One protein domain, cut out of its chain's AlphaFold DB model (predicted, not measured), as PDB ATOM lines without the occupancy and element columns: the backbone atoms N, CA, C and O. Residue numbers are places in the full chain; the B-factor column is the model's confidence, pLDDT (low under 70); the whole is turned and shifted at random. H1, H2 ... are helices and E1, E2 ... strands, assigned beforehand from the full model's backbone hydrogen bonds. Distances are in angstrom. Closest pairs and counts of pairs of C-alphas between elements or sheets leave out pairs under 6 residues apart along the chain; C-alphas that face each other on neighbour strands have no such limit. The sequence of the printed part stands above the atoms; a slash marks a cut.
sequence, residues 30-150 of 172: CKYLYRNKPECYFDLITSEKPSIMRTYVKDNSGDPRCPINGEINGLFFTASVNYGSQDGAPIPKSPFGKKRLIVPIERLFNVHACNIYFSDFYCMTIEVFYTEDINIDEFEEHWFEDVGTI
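What this domain is: This is residues 30 to 150 of the 172 residues of an uncharacterized protein of Helobdella robusta (UniProt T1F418). Little of this domain is regular structure: one strongly twisted sheet of six strands runs through it, with long loops outside it and two short helices on it. The 121 printed residues hold, in order, E1 H1 E2 E3 H2 E4 E5 E6; the antiparallel sheet runs E4 E5 E2 E1 E3 E6. The class is mixed, with 45 residues in named elements; the whole is compact, radius of gyration of the C-alphas 14.1 A, spans 36 by 35 by 29 A.

How they stand to each other: E1, residues 32 to 37, is antiparallel to E3, residues 99 to 104; N 33 and O 103 are 2.8 A apart. H1, residues 39 to 46, has 3 of 4 O i to N i+4 pairs within hydrogen-bond range; its C-alpha Glu 39 is closest to that of Lys 99 in E3, 5.5 A. E2, residues 73 to 79, is antiparallel to E1, with N 34 and O 78 2.9 A apart. H2, residues 105 to 108, is too short for such helix pairs; its closest C-alpha to E1 is Ile 105, 4.9 A from Tyr 32. E4, residues 116 to 121, and E5, residues 126 to 130, form a hairpin, N 129 and O 117 2.8 A apart; E5 is antiparallel to E2, N 75 and O 130 2.7 A apart. E6, residues 144 to 146, is antiparallel to E3, N 100 and O 145 2.9 A apart.

Where its parts are: E1 begins at C-alpha 32 (137.371, 89.499, 143.932) and measures 16.2 A; E2 measures 18.7 A, E3 16.7 A. E6 ends at C-alpha 146 (148.158, 100.902, 144.588).

The domain as a whole: The printed part has no cut; H1 to E2, E2 to E3 and E5 to E6 are long links. In the model, pLDDT is under 70 at residues 83 to 84, 120 to 125 and 140 to 142.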
ATOM      1  N   CYS A  30     137.411  82.732 146.324       86.88
ATOM      2  CA  CYS A  30     137.624  83.869 145.434       86.88
ATOM      3  C   CYS A  30     136.580  84.947 145.745       86.88
ATOM      4  O   CYS A  30     135.403  84.761 145.449       86.88
ATOM      5  N   LYS A  31     137.007  86.057 146.354       89.31
ATOM      6  CA  LYS A  31     136.127  87.193 146.689       89.31
ATOM      7  C   LYS A  31     136.080  88.243 145.586       89.31
ATOM      8  O   LYS A  31     135.054  88.881 145.383       89.31
ATOM      9  N   TYR A  32     137.194  88.417 144.881       91.06
ATOM     10  CA  TYR A  32     137.371  89.499 143.932       91.06
ATOM     11  C   TYR A  32     137.968  88.998 142.625       91.06
ATOM     12  O   TYR A  32     138.798  88.086 142.584       91.06
ATOM     13  N   LEU A  33     137.599  89.678 141.553       92.12
ATOM     14  CA  LEU A  33     138.346  89.698 140.311       92.12
ATOM     15  C   LEU A  33     139.090  91.025 140.252       92.12
ATOM     16  O   LEU A  33     138.518  92.075 140.530       92.12
ATOM     17  N   TYR A  34     140.375  90.998 139.920       92.62
ATOM     18  CA  TYR A  34     141.176  92.215 139.873       92.62
ATOM     19  C   TYR A  34     141.990  92.325 138.591       92.62
ATOM     20  O   TYR A  34     142.374  91.334 137.971       92.62
ATOM     21  N   ARG A  35     142.270  93.560 138.189       92.00
ATOM     22  CA  ARG A  35     143.047  93.892 137.001       92.00
ATOM     23  C   ARG A  35     144.098  94.916 137.379       92.00
ATOM     24  O   ARG A  35     143.773  96.023 137.798       92.00
ATOM     25  N   ASN A  36     145.362  94.551 137.193       91.56
ATOM     26  CA  ASN A  36     146.469  95.477 137.397       91.56
ATOM     27  C   ASN A  36     146.907  96.058 136.053       91.56
ATOM     28  O   ASN A  36     147.116  95.307 135.097       91.56
ATOM     29  N   LYS A  37     147.072  97.378 135.984       90.69
ATOM     30  CA  LYS A  37     147.552  98.100 134.802       90.69
ATOM     31  C   LYS A  37     148.401  99.311 135.205       90.69
ATOM     32  O   LYS A  37     148.438  99.677 136.384       90.69
ATOM     33  N   PRO A  38     149.148  99.917 134.264       90.62
ATOM     34  CA  PRO A  38     149.722 101.239 134.480       90.62
ATOM     35  C   PRO A  38     148.610 102.253 134.765       90.62
ATOM     36  O   PRO A  38     147.500 102.103 134.266       90.62
ATOM     37  N   GLU A  39     148.909 103.288 135.541       90.50
ATOM     38  CA  GLU A  39     147.933 104.323 135.918       90.50
ATOM     39  C   GLU A  39     147.300 104.995 134.691       90.50
ATOM     40  O   GLU A  39     146.077 105.027 134.577       90.50
ATOM     41  N   CYS A  40     148.118 105.326 133.684       91.19
ATOM     42  CA  CYS A  40     147.664 105.938 132.433       91.19
ATOM     43  C   CYS A  40     146.611 105.125 131.659       91.19
ATOM     44  O   CYS A  40     145.855 105.692 130.875       91.19
ATOM     45  N   TYR A  41     146.541 103.803 131.859       91.38
ATOM     46  CA  TYR A  41     145.486 102.976 131.266       91.38
ATOM     47  C   TYR A  41     144.117 103.327 131.852       91.38
ATOM     48  O   TYR A  41     143.138 103.416 131.117       91.38
ATOM     49  N   PHE A  42     144.049 103.505 133.173       91.25
ATOM     50  CA  PHE A  42     142.809 103.873 133.845       91.25
ATOM     51  C   PHE A  42     142.480 105.345 133.612       91.25
ATOM     52  O   PHE A  42     141.318 105.633 133.352       91.25
ATOM     53  N   ASP A  43     143.484 106.229 133.589       91.88
ATOM     54  CA  ASP A  43     143.298 107.653 133.274       91.88
ATOM     55  C   ASP A  43     142.656 107.857 131.898       91.88
ATOM     56  O   ASP A  43     141.766 108.687 131.735       91.88
ATOM     57  N   LEU A  44     143.066 107.068 130.898       92.94
ATOM     58  CA  LEU A  44     142.460 107.119 129.568       92.94
ATOM     59  C   LEU A  44     140.966 106.772 129.618       92.94
ATOM     60  O   LEU A  44     140.161 107.447 128.985       92.94
ATOM     61  N   ILE A  45     140.588 105.744 130.383       92.50
ATOM     62  CA  ILE A  45     139.191 105.307 130.503       92.50
ATOM     63  C   ILE A  45     138.361 106.336 131.277       92.50
ATOM     64  O   ILE A  45     137.235 106.625 130.887       92.50
ATOM     65  N   THR A  46     138.904 106.891 132.361       90.88
ATOM     66  CA  THR A  46     138.205 107.875 133.202       90.88
ATOM     67  C   THR A  46     138.165 109.275 132.587       90.88
ATOM     68  O   THR A  46     137.388 110.110 133.055       90.88
ATOM     69  N   SER A  47     138.970 109.541 131.549       92.81
ATOM     70  CA  SER A  47     138.971 110.814 130.814       92.81
ATOM     71  C   SER A  47     137.722 111.034 129.952       92.81
ATOM     72  O   SER A  47     137.397 112.176 129.626       92.81
ATOM     73  N   GLU A  48     136.992 109.965 129.624       90.44
ATOM     74  CA  GLU A  48     135.715 110.007 128.912       90.44
ATOM     75  C   GLU A  48     134.567 109.646 129.865       90.44
ATOM     76  O   GLU A  48     134.733 108.831 130.772       90.44
ATOM     77  N   LYS A  49     133.384 110.248 129.665       90.06
ATOM     78  CA  LYS A  49     132.172 109.905 130.423       90.06
ATOM     79  C   LYS A  49     131.068 109.374 129.500       90.06
ATOM     80  O   LYS A  49     130.773 110.024 128.495       90.06
ATOM     81  N   PRO A  50     130.417 108.248 129.853       91.44
ATOM     82  CA  PRO A  50     130.718 107.385 131.008       91.44
ATOM     83  C   PRO A  50     132.078 106.675 130.879       91.44
ATOM     84  O   PRO A  50     132.536 106.408 129.766       91.44
ATOM     85  N   SER A  51     132.709 106.375 132.015       92.62
ATOM     86  CA  SER A  51     134.021 105.721 132.081       92.62
ATOM     87  C   SER A  51     133.888 104.240 131.704       92.62
ATOM     88  O   SER A  51     133.782 103.360 132.560       92.62
ATOM     89  N   ILE A  52     133.839 103.937 130.409       93.00
ATOM     90  CA  ILE A  52     133.615 102.569 129.927       93.00
ATOM     91  C   ILE A  52     134.945 101.884 129.622       93.00
ATOM     92  O   ILE A  52     135.673 102.254 128.697       93.00
ATOM     93  N   MET A  53     135.220 100.796 130.334       93.19
ATOM     94  CA  MET A  53     136.232  99.826 129.949       93.19
ATOM     95  C   MET A  53     135.642  98.875 128.904       93.19
ATOM     96  O   MET A  53     134.934  97.925 129.238       93.19
ATOM     97  N   ARG A  54     135.934  99.158 127.632       93.88
ATOM     98  CA  ARG A  54     135.432  98.388 126.489       93.88
ATOM     99  C   ARG A  54     136.153  97.051 126.339       93.88
ATOM    100  O   ARG A  54     137.380  96.975 126.457       93.88
ATOM    101  N   THR A  55     135.385  96.016 126.038       94.38
ATOM    102  CA  THR A  55     135.868  94.680 125.687       94.38
ATOM    103  C   THR A  55     136.653  94.687 124.370       94.38
ATOM    104  O   THR A  55     136.479  95.550 123.509       94.38
ATOM    105  N   TYR A  56     137.549  93.714 124.204       92.25
ATOM    106  CA  TYR A  56     138.317  93.505 122.972       92.25
ATOM    107  C   TYR A  56     138.396  92.023 122.629       92.25
ATOM    108  O   TYR A  56     138.307  91.173 123.515       92.25
ATOM    109  N   VAL A  57     138.584  91.715 121.343       91.69
ATOM    110  CA  VAL A  57     138.771  90.339 120.863       91.69
ATOM    111  C   VAL A  57     139.949  89.713 121.605       91.69
ATOM    112  O   VAL A  57     141.032  90.304 121.640       91.69
ATOM    113  N   LYS A  58     139.765  88.518 122.180       87.94
ATOM    114  CA  LYS A  58     140.882  87.802 122.803       87.94
ATOM    115  C   LYS A  58     141.960  87.516 121.757       87.94
ATOM    116  O   LYS A  58     141.694  86.862 120.750       87.94
ATOM    117  N   ASP A  59     143.174  87.988 122.007       84.88
ATOM    118  CA  ASP A  59     144.333  87.702 121.169       84.88
ATOM    119  C   ASP A  59     144.911  86.301 121.458       84.88
ATOM    120  O   ASP A  59     144.466  85.578 122.349       84.88
ATOM    121  N   ASN A  60     145.940  85.908 120.707       82.25
ATOM    122  CA  ASN A  60     146.642  84.633 120.906       82.25
ATOM    123  C   ASN A  60     147.637  84.671 122.086       82.25
ATOM    124  O   ASN A  60     148.617  83.923 122.087       82.25
ATOM    125  N   SER A  61     147.430  85.564 123.060       79.00
ATOM    126  CA  SER A  61     148.174  85.529 124.319       79.00
ATOM    127  C   SER A  61     147.814  84.279 125.127       79.00
ATOM    128  O   SER A  61     146.743  83.689 124.952       79.00
ATOM    129  N   GLY A  62     148.735  83.851 125.995       78.38
ATOM    130  CA  GLY A  62     148.558  82.636 126.788       78.38
ATOM    131  C   GLY A  62     148.740  81.352 125.969       78.38
ATOM    132  O   GLY A  62     149.826  81.131 125.422       78.38
ATOM    133  N   ASP A  63     147.738  80.463 125.937       79.25
ATOM    134  CA  ASP A  63     147.747  79.277 125.059       79.25
ATOM    135  C   ASP A  63     147.113  79.591 123.689       79.25
ATOM    136  O   ASP A  63     145.920  79.909 123.625       79.25
ATOM    137  N   PRO A  64     147.843  79.436 122.567       79.94
ATOM    138  CA  PRO A  64     147.291  79.682 121.235       79.94
ATOM    139  C   PRO A  64     146.141  78.731 120.867       79.94
ATOM    140  O   PRO A  64     145.371  79.047 119.965       79.94
ATOM    141  N   ARG A  65     145.990  77.595 121.564       81.44
ATOM    142  CA  ARG A  65     144.891  76.633 121.370       81.44
ATOM    143  C   ARG A  65     143.649  76.955 122.201       81.44
ATOM    144  O   ARG A  65     142.690  76.182 122.185       81.44
ATOM    145  N   CYS A  66     143.668  78.044 122.974       82.50
ATOM    146  CA  CYS A  66     142.517  78.470 123.756       82.50
ATOM    147  C   CYS A  66     141.325  78.736 122.816       82.50
ATOM    148  O   CYS A  66     141.435  79.562 121.909       82.50
ATOM    149  N   PRO A  67     140.184  78.044 122.997       84.56
ATOM    150  CA  PRO A  67     139.099  78.036 122.015       84.56
ATOM    151  C   PRO A  67     138.379  79.380 121.882       84.56
ATOM    152  O   PRO A  67     137.594  79.540 120.957       84.56
ATOM    153  N   ILE A  68     138.627  80.318 122.800       86.75
ATOM    154  CA  ILE A  68     138.055  81.667 122.781       86.75
ATOM    155  C   ILE A  68     138.946  82.697 122.061       86.75
ATOM    156  O   ILE A  68     138.510  83.826 121.839       86.75
ATOM    157  N   ASN A  69     140.174  82.327 121.670       87.50
ATOM    158  CA  ASN A  69     141.077  83.203 120.917       87.50
ATOM    159  C   ASN A  69     140.462  83.573 119.562       87.50
ATOM    160  O   ASN A  69     140.171  82.696 118.753       87.50
ATOM    161  N   GLY A  70     140.293  84.869 119.296       89.12
ATOM    162  CA  GLY A  70     139.703  85.370 118.052       89.12
ATOM    163  C   GLY A  70     138.185  85.201 117.928       89.12
ATOM    164  O   GLY A  70     137.624  85.657 116.937       89.12
ATOM    165  N   GLU A  71     137.523  84.572 118.903       90.25
ATOM    166  CA  GLU A  71     136.103  84.201 118.807       90.25
ATOM    167  C   GLU A  71     135.193  85.111 119.649       90.25
ATOM    168  O   GLU A  71     134.052  85.356 119.265       90.25
ATOM    169  N   ILE A  72     135.675  85.619 120.792       91.25
ATOM    170  CA  ILE A  72     134.872  86.446 121.709       91.25
ATOM    171  C   ILE A  72     135.601  87.711 122.165       91.25
ATOM    172  O   ILE A  72     136.833  87.753 122.261       91.25
ATOM    173  N   ASN A  73     134.805  88.731 122.487       93.12
ATOM    174  CA  ASN A  73     135.267  89.968 123.105       93.12
ATOM    175  C   ASN A  73     135.213  89.857 124.627       93.12
ATOM    176  O   ASN A  73     134.271  89.294 125.181       93.12
ATOM    177  N   GLY A  74     136.209  90.421 125.301       93.12
ATOM    178  CA  GLY A  74     136.231  90.459 126.752       93.12
ATOM    179  C   GLY A  74     137.395  91.236 127.351       93.12
ATOM    180  O   GLY A  74     138.139  91.942 126.669       93.12
ATOM    181  N   LEU A  75     137.521  91.114 128.666       92.06
ATOM    182  CA  LEU A  75     138.499  91.760 129.524       92.06
ATOM    183  C   LEU A  75     139.154  90.709 130.422       92.06
ATOM    184  O   LEU A  75     138.475  89.974 131.134       92.06
ATOM    185  N   PHE A  76     140.486  90.671 130.435       90.06
ATOM    186  CA  PHE A  76     141.229  89.828 131.371       90.06
ATOM    187  C   PHE A  76     141.172  90.357 132.811       90.06
ATOM    188  O   PHE A  76     141.532  91.515 133.072       90.06
ATOM    189  N   PHE A  77     140.807  89.469 133.733       91.00
ATOM    190  CA  PHE A  77     140.884  89.645 135.179       91.00
ATOM    191  C   PHE A  77     141.648  88.484 135.813       91.00
ATOM    192  O   PHE A  77     141.574  87.343 135.370       91.00
ATOM    193  N   THR A  78     142.360  88.759 136.898       89.44
ATOM    194  CA  THR A  78     142.950  87.735 137.759       89.44
ATOM    195  C   THR A  78     142.010  87.446 138.924       89.44
ATOM    196  O   THR A  78     141.491  88.370 139.549       89.44
ATOM    197  N   ALA A  79     141.799  86.170 139.240       87.81
ATOM    198  CA  ALA A  79     141.055  85.772 140.432       87.81
ATOM    199  C   ALA A  79     141.882  86.024 141.705       87.81
ATOM    200  O   ALA A  79     143.096  85.791 141.725       87.81
ATOM    201  N   SER A  80     141.242  86.486 142.785       82.75
ATOM    202  CA  SER A  80     141.885  86.779 144.074       82.75
ATOM    203  C   SER A  80     142.211  85.515 144.882       82.75
ATOM    204  O   SER A  80     141.725  85.297 145.989       82.75
ATOM    205  N   VAL A  81     143.051  84.653 144.307       73.94
ATOM    206  CA  VAL A  81     143.499  83.395 144.910       73.94
ATOM    207  C   VAL A  81     145.003  83.441 145.166       73.94
ATOM    208  O   VAL A  81     145.821  83.069 144.327       73.94
ATOM    209  N   ASN A  82     145.391  83.931 146.342       71.81
ATOM    210  CA  ASN A  82     146.776  83.824 146.786       71.81
ATOM    211  C   ASN A  82     147.065  82.385 147.250       71.81
ATOM    212  O   ASN A  82     146.378  81.858 148.126       71.81
ATOM    213  N   TYR A  83     148.079  81.742 146.665       68.50
ATOM    214  CA  TYR A  83     148.427  80.361 147.003       68.50
ATOM    215  C   TYR A  83     148.776  80.232 148.491       68.50
ATOM    216  O   TYR A  83     149.608  80.974 149.010       68.50
ATOM    217  N   GLY A  84     148.149  79.270 149.173       68.88
ATOM    218  CA  GLY A  84     148.349  79.043 150.607       68.88
ATOM    219  C   GLY A  84     147.598  80.013 151.526       68.88
ATOM    220  O   GLY A  84     147.746  79.901 152.739       68.88
ATOM    221  N   SER A  85     146.782  80.922 150.980       73.00
ATOM    222  CA  SER A  85     145.860  81.765 151.747       73.00
ATOM    223  C   SER A  85     144.411  81.302 151.586       73.00
ATOM    224  O   SER A  85     144.050  80.717 150.568       73.00
ATOM    225  N   GLN A  86     143.568  81.592 152.580       77.56
ATOM    226  CA  GLN A  86     142.113  81.375 152.541       77.56
ATOM    227  C   GLN A  86     141.304  82.678 152.663       77.56
ATOM    228  O   GLN A  86     140.076  82.652 152.627       77.56
ATOM    229  N   ASP A  87     141.971  83.825 152.801       83.06
ATOM    230  CA  ASP A  87     141.319  85.125 153.001       83.06
ATOM    231  C   ASP A  87     140.635  85.684 151.740       83.06
ATOM    232  O   ASP A  87     139.774  86.565 151.848       83.06
ATOM    233  N   GLY A  88     140.985  85.152 150.565       83.38
ATOM    234  CA  GLY A  88     140.524  85.615 149.259       83.38
ATOM    235  C   GLY A  88     141.152  86.937 148.821       83.38
ATOM    236  O   GLY A  88     140.565  87.636 147.993       83.38
ATOM    237  N   ALA A  89     142.307  87.311 149.382       85.00
ATOM    238  CA  ALA A  89     143.015  88.532 149.023       85.00
ATOM    239  C   ALA A  89     143.720  88.410 147.652       85.00
ATOM    240  O   ALA A  89     144.227  87.338 147.293       85.00
ATOM    241  N   PRO A  90     143.796  89.503 146.869       87.50
ATOM    242  CA  PRO A  90     144.617  89.553 145.663       87.50
ATOM    243  C   PRO A  90     146.104  89.296 145.944       87.50
ATOM    244  O   PRO A  90     146.609  89.530 147.041       87.50
ATOM    245  N   ILE A  91     146.851  88.896 144.913       86.00
ATOM    246  CA  ILE A  91     148.306  88.726 145.021       86.00
ATOM    247  C   ILE A  91     148.947  90.099 145.292       86.00
ATOM    248  O   ILE A  91     148.698  91.036 144.539       86.00
ATOM    249  N   PRO A  92     149.813  90.266 146.307       86.25
ATOM    250  CA  PRO A  92     150.267  91.588 146.758       86.25
ATOM    251  C   PRO A  92     151.228  92.303 145.800       86.25
ATOM    252  O   PRO A  92     151.550  93.468 146.016       86.25
ATOM    253  N   LYS A  93     151.727  91.624 144.763       86.88
ATOM    254  CA  LYS A  93     152.639  92.213 143.782       86.88
ATOM    255  C   LYS A  93     152.146  92.005 142.355       86.88
ATOM    256  O   LYS A  93     151.574  90.968 142.032       86.88
ATOM    257  N   SER A  94     152.410  92.980 141.496       86.44
ATOM    258  CA  SER A  94     151.894  93.050 140.133       86.44
ATOM    259  C   SER A  94     153.005  93.042 139.077       86.44
ATOM    260  O   SER A  94     153.891  93.893 139.122       86.44
ATOM    261  N   PRO A  95     152.950  92.160 138.065       82.12
ATOM    262  CA  PRO A  95     153.813  92.271 136.890       82.12
ATOM    263  C   PRO A  95     153.266  93.244 135.823       82.12
ATOM    264  O   PRO A  95     153.977  93.568 134.877       82.12
ATOM    265  N   PHE A  96     152.020  93.720 135.955       84.12
ATOM    266  CA  PHE A  96     151.294  94.420 134.882       84.12
ATOM    267  C   PHE A  96     151.163  95.936 135.070       84.12
ATOM    268  O   PHE A  96     150.728  96.624 134.146       84.12
ATOM    269  N   GLY A  97     151.517  96.445 136.250       87.81
ATOM    270  CA  GLY A  97     151.444  97.861 136.605       87.81
ATOM    271  C   GLY A  97     151.059  98.086 138.067       87.81
ATOM    272  O   GLY A  97     150.607  97.160 138.743       87.81
ATOM    273  N   LYS A  98     151.284  99.313 138.546       91.06
ATOM    274  CA  LYS A  98     151.139  99.701 139.958       91.06
ATOM    275  C   LYS A  98     149.704  99.999 140.398       91.06
ATOM    276  O   LYS A  98     149.479 100.125 141.592       91.06
ATOM    277  N   LYS A  99     148.753 100.130 139.468       92.50
ATOM    278  CA  LYS A  99     147.358 100.445 139.784       92.50
ATOM    279  C   LYS A  99     146.505  99.196 139.628       92.50
ATOM    280  O   LYS A  99     146.611  98.504 138.612       92.50
ATOM    281  N   ARG A 100     145.675  98.898 140.621       93.50
ATOM    282  CA  ARG A 100     144.753  97.764 140.625       93.50
ATOM    283  C   ARG A 100     143.323  98.261 140.671       93.50
ATOM    284  O   ARG A 100     142.980  98.995 141.585       93.50
ATOM    285  N   LEU A 101     142.507  97.786 139.737       93.31
ATOM    286  CA  LEU A 101     141.059  97.729 139.890       93.31
ATOM    287  C   LEU A 101     140.712  96.390 140.551       93.31
ATOM    288  O   LEU A 101     141.084  95.347 140.012       93.31
ATOM    289  N   ILE A 102     140.031  96.401 141.689       93.00
ATOM    290  CA  ILE A 102     139.493  95.218 142.370       93.00
ATOM    291  C   ILE A 102     137.970  95.274 142.291       93.00
ATOM    292  O   ILE A 102     137.395  96.327 142.489       93.00
ATOM    293  N   VAL A 103     137.299  94.182 141.944       91.88
ATOM    294  CA  VAL A 103     135.838  94.153 141.780       91.88
ATOM    295  C   VAL A 103     135.305  92.906 142.479       91.88
ATOM    296  O   VAL A 103     135.874  91.829 142.272       91.88
ATOM    297  N   PRO A 104     134.247  92.992 143.305       90.75
ATOM    298  CA  PRO A 104     133.641  91.809 143.900       90.75
ATOM    299  C   PRO A 104     133.152  90.858 142.827       90.75
ATOM    300  O   PRO A 104     132.582  91.286 141.817       90.75
ATOM    301  N   ILE A 105     133.369  89.564 143.038       89.75
ATOM    302  CA  ILE A 105     133.000  88.558 142.045       89.75
ATOM    303  C   ILE A 105     131.498  88.596 141.752       89.75
ATOM    304  O   ILE A 105     131.114  88.455 140.602       89.75
ATOM    305  N   GLU A 106     130.657  88.885 142.741       88.75
ATOM    306  CA  GLU A 106     129.203  88.996 142.611       88.75
ATOM    307  C   GLU A 106     128.729  90.172 141.744       88.75
ATOM    308  O   GLU A 106     127.577  90.187 141.320       88.75
ATOM    309  N   ARG A 107     129.595  91.158 141.468       89.25
ATOM    310  CA  ARG A 107     129.276  92.279 140.571       89.25
ATOM    311  C   ARG A 107     129.509  91.936 139.104       89.25
ATOM    312  O   ARG A 107     128.899  92.561 138.249       89.25
ATOM    313  N   LEU A 108     130.387  90.971 138.825       88.31
ATOM    314  CA  LEU A 108     130.727  90.551 137.464       88.31
ATOM    315  C   LEU A 108     130.113  89.194 137.120       88.31
ATOM    316  O   LEU A 108     129.635  88.985 136.015       88.31
ATOM    317  N   PHE A 109     130.112  88.244 138.047       87.69
ATOM    318  CA  PHE A 109     129.665  86.888 137.779       87.69
ATOM    319  C   PHE A 109     128.142  86.796 137.758       87.69
ATOM    320  O   PHE A 109     127.475  86.961 138.779       87.69
ATOM    321  N   ASN A 110     127.602  86.434 136.596       85.31
ATOM    322  CA  ASN A 110     126.199  86.089 136.443       85.31
ATOM    323  C   ASN A 110     126.074  84.640 135.957       85.31
ATOM    324  O   ASN A 110     126.345  84.318 134.797       85.31
ATOM    325  N   VAL A 111     125.606  83.766 136.852       82.06
ATOM    326  CA  VAL A 111     125.434  82.328 136.587       82.06
ATOM    327  C   VAL A 111     124.471  82.036 135.429       82.06
ATOM    328  O   VAL A 111     124.562  80.983 134.803       82.06
ATOM    329  N   HIS A 112     123.575  82.969 135.104       86.25
ATOM    330  CA  HIS A 112     122.622  82.831 134.005       86.25
ATOM    331  C   HIS A 112     123.135  83.402 132.676       86.25
ATOM    332  O   HIS A 112     122.581  83.062 131.634       86.25
ATOM    333  N   ALA A 113     124.183  84.237 132.690       83.19
ATOM    334  CA  ALA A 113     124.697  84.914 131.494       83.19
ATOM    335  C   ALA A 113     125.931  84.241 130.870       83.19
ATOM    336  O   ALA A 113     126.280  84.570 129.741       83.19
ATOM    337  N   CYS A 114     126.591  83.305 131.571       81.81
ATOM    338  CA  CYS A 114     127.858  82.697 131.123       81.81
ATOM    339  C   CYS A 114     128.880  83.755 130.651       81.81
ATOM    340  O   CYS A 114     129.492  83.620 129.594       81.81
ATOM    341  N   ASN A 115     129.048  84.826 131.432       88.69
ATOM    342  CA  ASN A 115     129.860  85.996 131.079       88.69
ATOM    343  C   ASN A 115     131.327  85.908 131.549       88.69
ATOM    344  O   ASN A 115     132.080  86.874 131.426       88.69
ATOM    345  N   ILE A 116     131.744  84.757 132.089       89.62
ATOM    346  CA  ILE A 116     133.105  84.496 132.568       89.62
ATOM    347  C   ILE A 116     133.621  83.186 131.977       89.62
ATOM    348  O   ILE A 116     133.022  82.127 132.157       89.62
ATOM    349  N   TYR A 117     134.788  83.261 131.338       87.62
ATOM    350  CA  TYR A 117     135.488  82.122 130.755       87.62
ATOM    351  C   TYR A 117     136.872  81.996 131.380       87.62
ATOM    352  O   TYR A 117     137.582  82.987 131.522       87.62
ATOM    353  N   PHE A 118     137.305  80.785 131.724       82.12
ATOM    354  CA  PHE A 118     138.712  80.564 132.063       82.12
ATOM    355  C   PHE A 118     139.539  80.693 130.787       82.12
ATOM    356  O   PHE A 118     139.373  79.895 129.865       82.12
ATOM    357  N   SER A 119     140.394  81.713 130.713       74.50
ATOM    358  CA  SER A 119     141.192  81.954 129.512       74.50
ATOM    359  C   SER A 119     142.451  81.120 129.505       74.50
ATOM    360  O   SER A 119     142.767  80.492 128.497       74.50
ATOM    361  N   ASP A 120     143.163  81.102 130.627       69.94
ATOM    362  CA  ASP A 120     144.518  80.593 130.651       69.94
ATOM    363  C   ASP A 120     144.894  80.000 132.011       69.94
ATOM    364  O   ASP A 120     144.644  80.562 133.080       69.94
ATOM    365  N   PHE A 121     145.542  78.836 131.949       62.47
ATOM    366  CA  PHE A 121     146.114  78.151 133.103       62.47
ATOM    367  C   PHE A 121     147.619  78.388 133.128       62.47
ATOM    368  O   PHE A 121     148.375  77.785 132.353       62.47
ATOM    369  N   TYR A 122     148.065  79.244 134.042       67.50
ATOM    370  CA  TYR A 122     149.480  79.494 134.272       67.50
ATOM    371  C   TYR A 122     149.922  78.893 135.600       67.50
ATOM    372  O   TYR A 122     149.165  78.835 136.564       67.50
ATOM    373  N   CYS A 123     151.206  78.546 135.690       59.41
ATOM    374  CA  CYS A 123     151.828  78.023 136.909       59.41
ATOM    375  C   CYS A 123     151.878  79.088 138.060       59.41
ATOM    376  O   CYS A 123     152.559  78.861 139.050       59.41
ATOM    377  N   MET A 124     151.207  80.255 137.934       56.69
ATOM    378  CA  MET A 124     151.287  81.400 138.869       56.69
ATOM    379  C   MET A 124     149.953  82.119 139.170       56.69
ATOM    380  O   MET A 124     149.876  82.790 140.195       56.69
ATOM    381  N   THR A 125     148.922  82.016 138.323       68.31
ATOM    382  CA  THR A 125     147.668  82.786 138.453       68.31
ATOM    383  C   THR A 125     146.507  82.083 137.753       68.31
ATOM    384  O   THR A 125     146.710  81.413 136.740       68.31
ATOM    385  N   ILE A 126     145.291  82.270 138.276       73.56
ATOM    386  CA  ILE A 126     144.050  81.969 137.556       73.56
ATOM    387  C   ILE A 126     143.595  83.260 136.883       73.56
ATOM    388  O   ILE A 126     143.317  84.253 137.563       73.56
ATOM    389  N   GLU A 127     143.544  83.240 135.557       80.88
ATOM    390  CA  GLU A 127     143.041  84.342 134.749       80.88
ATOM    391  C   GLU A 127     141.692  83.967 134.133       80.88
ATOM    392  O   GLU A 127     141.474  82.839 133.680       80.88
ATOM    393  N   VAL A 128     140.776  84.927 134.158       86.50
ATOM    394  CA  VAL A 128     139.443  84.812 133.587       86.50
ATOM    395  C   VAL A 128     139.223  85.912 132.557       86.50
ATOM    396  O   VAL A 128     139.779  87.008 132.657       86.50
ATOM    397  N   PHE A 129     138.390  85.616 131.571       89.38
ATOM    398  CA  PHE A 129     137.988  86.510 130.502       89.38
ATOM    399  C   PHE A 129     136.512  86.852 130.674       89.38
ATOM    400  O   PHE A 129     135.643  85.993 130.513       89.38
ATOM    401  N   TYR A 130     136.258  88.096 131.069       90.25
ATOM    402  CA  TYR A 130     134.926  88.643 131.302       90.25
ATOM    403  C   TYR A 130     134.389  89.299 130.030       90.25
ATOM    404  O   TYR A 130     135.108  90.088 129.429       90.25
ATOM    405  N   THR A 131     133.167  88.990 129.600       91.75
ATOM    406  CA  THR A 131     132.707  89.293 128.226       91.75
ATOM    407  C   THR A 131     131.801  90.509 128.081       91.75
ATOM    408  O   THR A 131     131.203  90.697 127.025       91.75
ATOM    409  N   GLU A 132     131.670  91.332 129.115       92.69
ATOM    410  CA  GLU A 132     130.816  92.520 129.076       92.69
ATOM    411  C   GLU A 132     131.656  93.780 129.301       92.69
ATOM    412  O   GLU A 132     132.697  93.757 129.967       92.69
ATOM    413  N   ASP A 133     131.217  94.885 128.700       92.81
ATOM    414  CA  ASP A 133     131.814  96.191 128.950       92.81
ATOM    415  C   ASP A 133     131.567  96.585 130.409       92.81
ATOM    416  O   ASP A 133     130.503  96.326 130.971       92.81
ATOM    417  N   ILE A 134     132.552  97.235 131.024       92.00
ATOM    418  CA  ILE A 134     132.463  97.644 132.425       92.00
ATOM    419  C   ILE A 134     132.371  99.159 132.496       92.00
ATOM    420  O   ILE A 134     133.315  99.859 132.130       92.00
ATOM    421  N   ASN A 135     131.262  99.664 133.026       91.94
ATOM    422  CA  ASN A 135     131.143 101.061 133.407       91.94
ATOM    423  C   ASN A 135     131.731 101.253 134.810       91.94
ATOM    424  O   ASN A 135     131.086 100.939 135.809       91.94
ATOM    425  N   ILE A 136     132.963 101.760 134.905       88.56
ATOM    426  CA  ILE A 136     133.619 101.914 136.213       88.56
ATOM    427  C   ILE A 136     132.992 103.025 137.065       88.56
ATOM    428  O   ILE A 136     133.253 103.063 138.261       88.56
ATOM    429  N   ASP A 137     132.141 103.884 136.493       88.50
ATOM    430  CA  ASP A 137     131.382 104.873 137.270       88.50
ATOM    431  C   ASP A 137     130.297 104.212 138.151       88.50
ATOM    432  O   ASP A 137     129.822 104.822 139.104       88.50
ATOM    433  N   GLU A 138     129.908 102.963 137.864       86.62
ATOM    434  CA  GLU A 138     128.958 102.182 138.683       86.62
ATOM    435  C   GLU A 138     129.614 101.519 139.899       86.62
ATOM    436  O   GLU A 138     128.952 100.855 140.709       86.62
ATOM    437  N   PHE A 139     130.931 101.652 140.014       81.81
ATOM    438  CA  PHE A 139     131.710 101.160 141.130       81.81
ATOM    439  C   PHE A 139     131.976 102.338 142.073       81.81
ATOM    440  O   PHE A 139     132.598 103.321 141.683       81.81
ATOM    441  N   GLU A 140     131.501 102.255 143.320       66.81
ATOM    442  CA  GLU A 140     131.807 103.259 144.354       66.81
ATOM    443  C   GLU A 140     133.335 103.450 144.495       66.81
ATOM    444  O   GLU A 140     134.092 102.529 144.218       66.81
ATOM    445  N   GLU A 141     133.825 104.613 144.945       57.91
ATOM    446  CA  GLU A 141     135.244 105.052 144.851       57.91
ATOM    447  C   GLU A 141     136.333 104.131 145.479       57.91
ATOM    448  O   GLU A 141     137.520 104.444 145.440       57.91
ATOM    449  N   HIS A 142     135.979 102.973 146.034       61.47
ATOM    450  CA  HIS A 142     136.822 102.123 146.883       61.47
ATOM    451  C   HIS A 142     137.513 100.967 146.141       61.47
ATOM    452  O   HIS A 142     138.184 100.143 146.760       61.47
ATOM    453  N   TRP A 143     137.356 100.879 144.822       81.00
ATOM    454  CA  TRP A 143     137.807  99.724 144.038       81.00
ATOM    455  C   TRP A 143     139.175  99.912 143.373       81.00
ATOM    456  O   TRP A 143     139.633  99.028 142.647       81.00
ATOM    457  N   PHE A 144     139.855 101.032 143.624       89.69
ATOM    458  CA  PHE A 144     141.222 101.251 143.160       89.69
ATOM    459  C   PHE A 144     142.222 101.245 144.310       89.69
ATOM    460  O   PHE A 144     142.087 102.001 145.267       89.69
ATOM    461  N   GLU A 145     143.293 100.472 144.163       91.75
ATOM    462  CA  GLU A 145     144.422 100.483 145.093       91.75
ATOM    463  C   GLU A 145     145.759 100.531 144.354       91.75
ATOM    464  O   GLU A 145     145.871 100.147 143.182       91.75
ATOM    465  N   ASP A 146     146.783 101.007 145.056       91.50
ATOM    466  CA  ASP A 146     148.158 100.902 144.588       91.50
ATOM    467  C   ASP A 146     148.754  99.567 145.047       91.50
ATOM    468  O   ASP A 146     148.585  99.132 146.186       91.50
ATOM    469  N   VAL A 147     149.478  98.908 144.148       90.31
ATOM    470  CA  VAL A 147     150.116  97.610 144.373       90.31
ATOM    471  C   VAL A 147     151.599  97.694 144.019       90.31
ATOM    472  O   VAL A 147     151.988  98.287 143.011       90.31
ATOM    473  N   GLY A 148     152.453  97.054 144.822       87.94
ATOM    474  CA  GLY A 148     153.873  96.921 144.491       87.94
ATOM    475  C   GLY A 148     154.084  96.167 143.172       87.94
ATOM    476  O   GLY A 148     153.359  95.222 142.865       87.94
ATOM    477  N   THR A 149     155.087  96.537 142.380       85.75
ATOM    478  CA  THR A 149     155.371  95.869 141.101       85.75
ATOM    479  C   THR A 149     156.484  94.824 141.214       85.75
ATOM    480  O   THR A 149     157.364  94.903 142.071       85.75
ATOM    481  N   ILE A 150     156.449  93.812 140.343       78.81
ATOM    482  CA  ILE A 150     157.578  92.907 140.094       78.81
ATOM    483  C   ILE A 150     158.207  93.332 138.766       78.81
ATOM    484  O   ILE A 150     157.579  93.213 137.715       78.81
TER     485      ILE A 150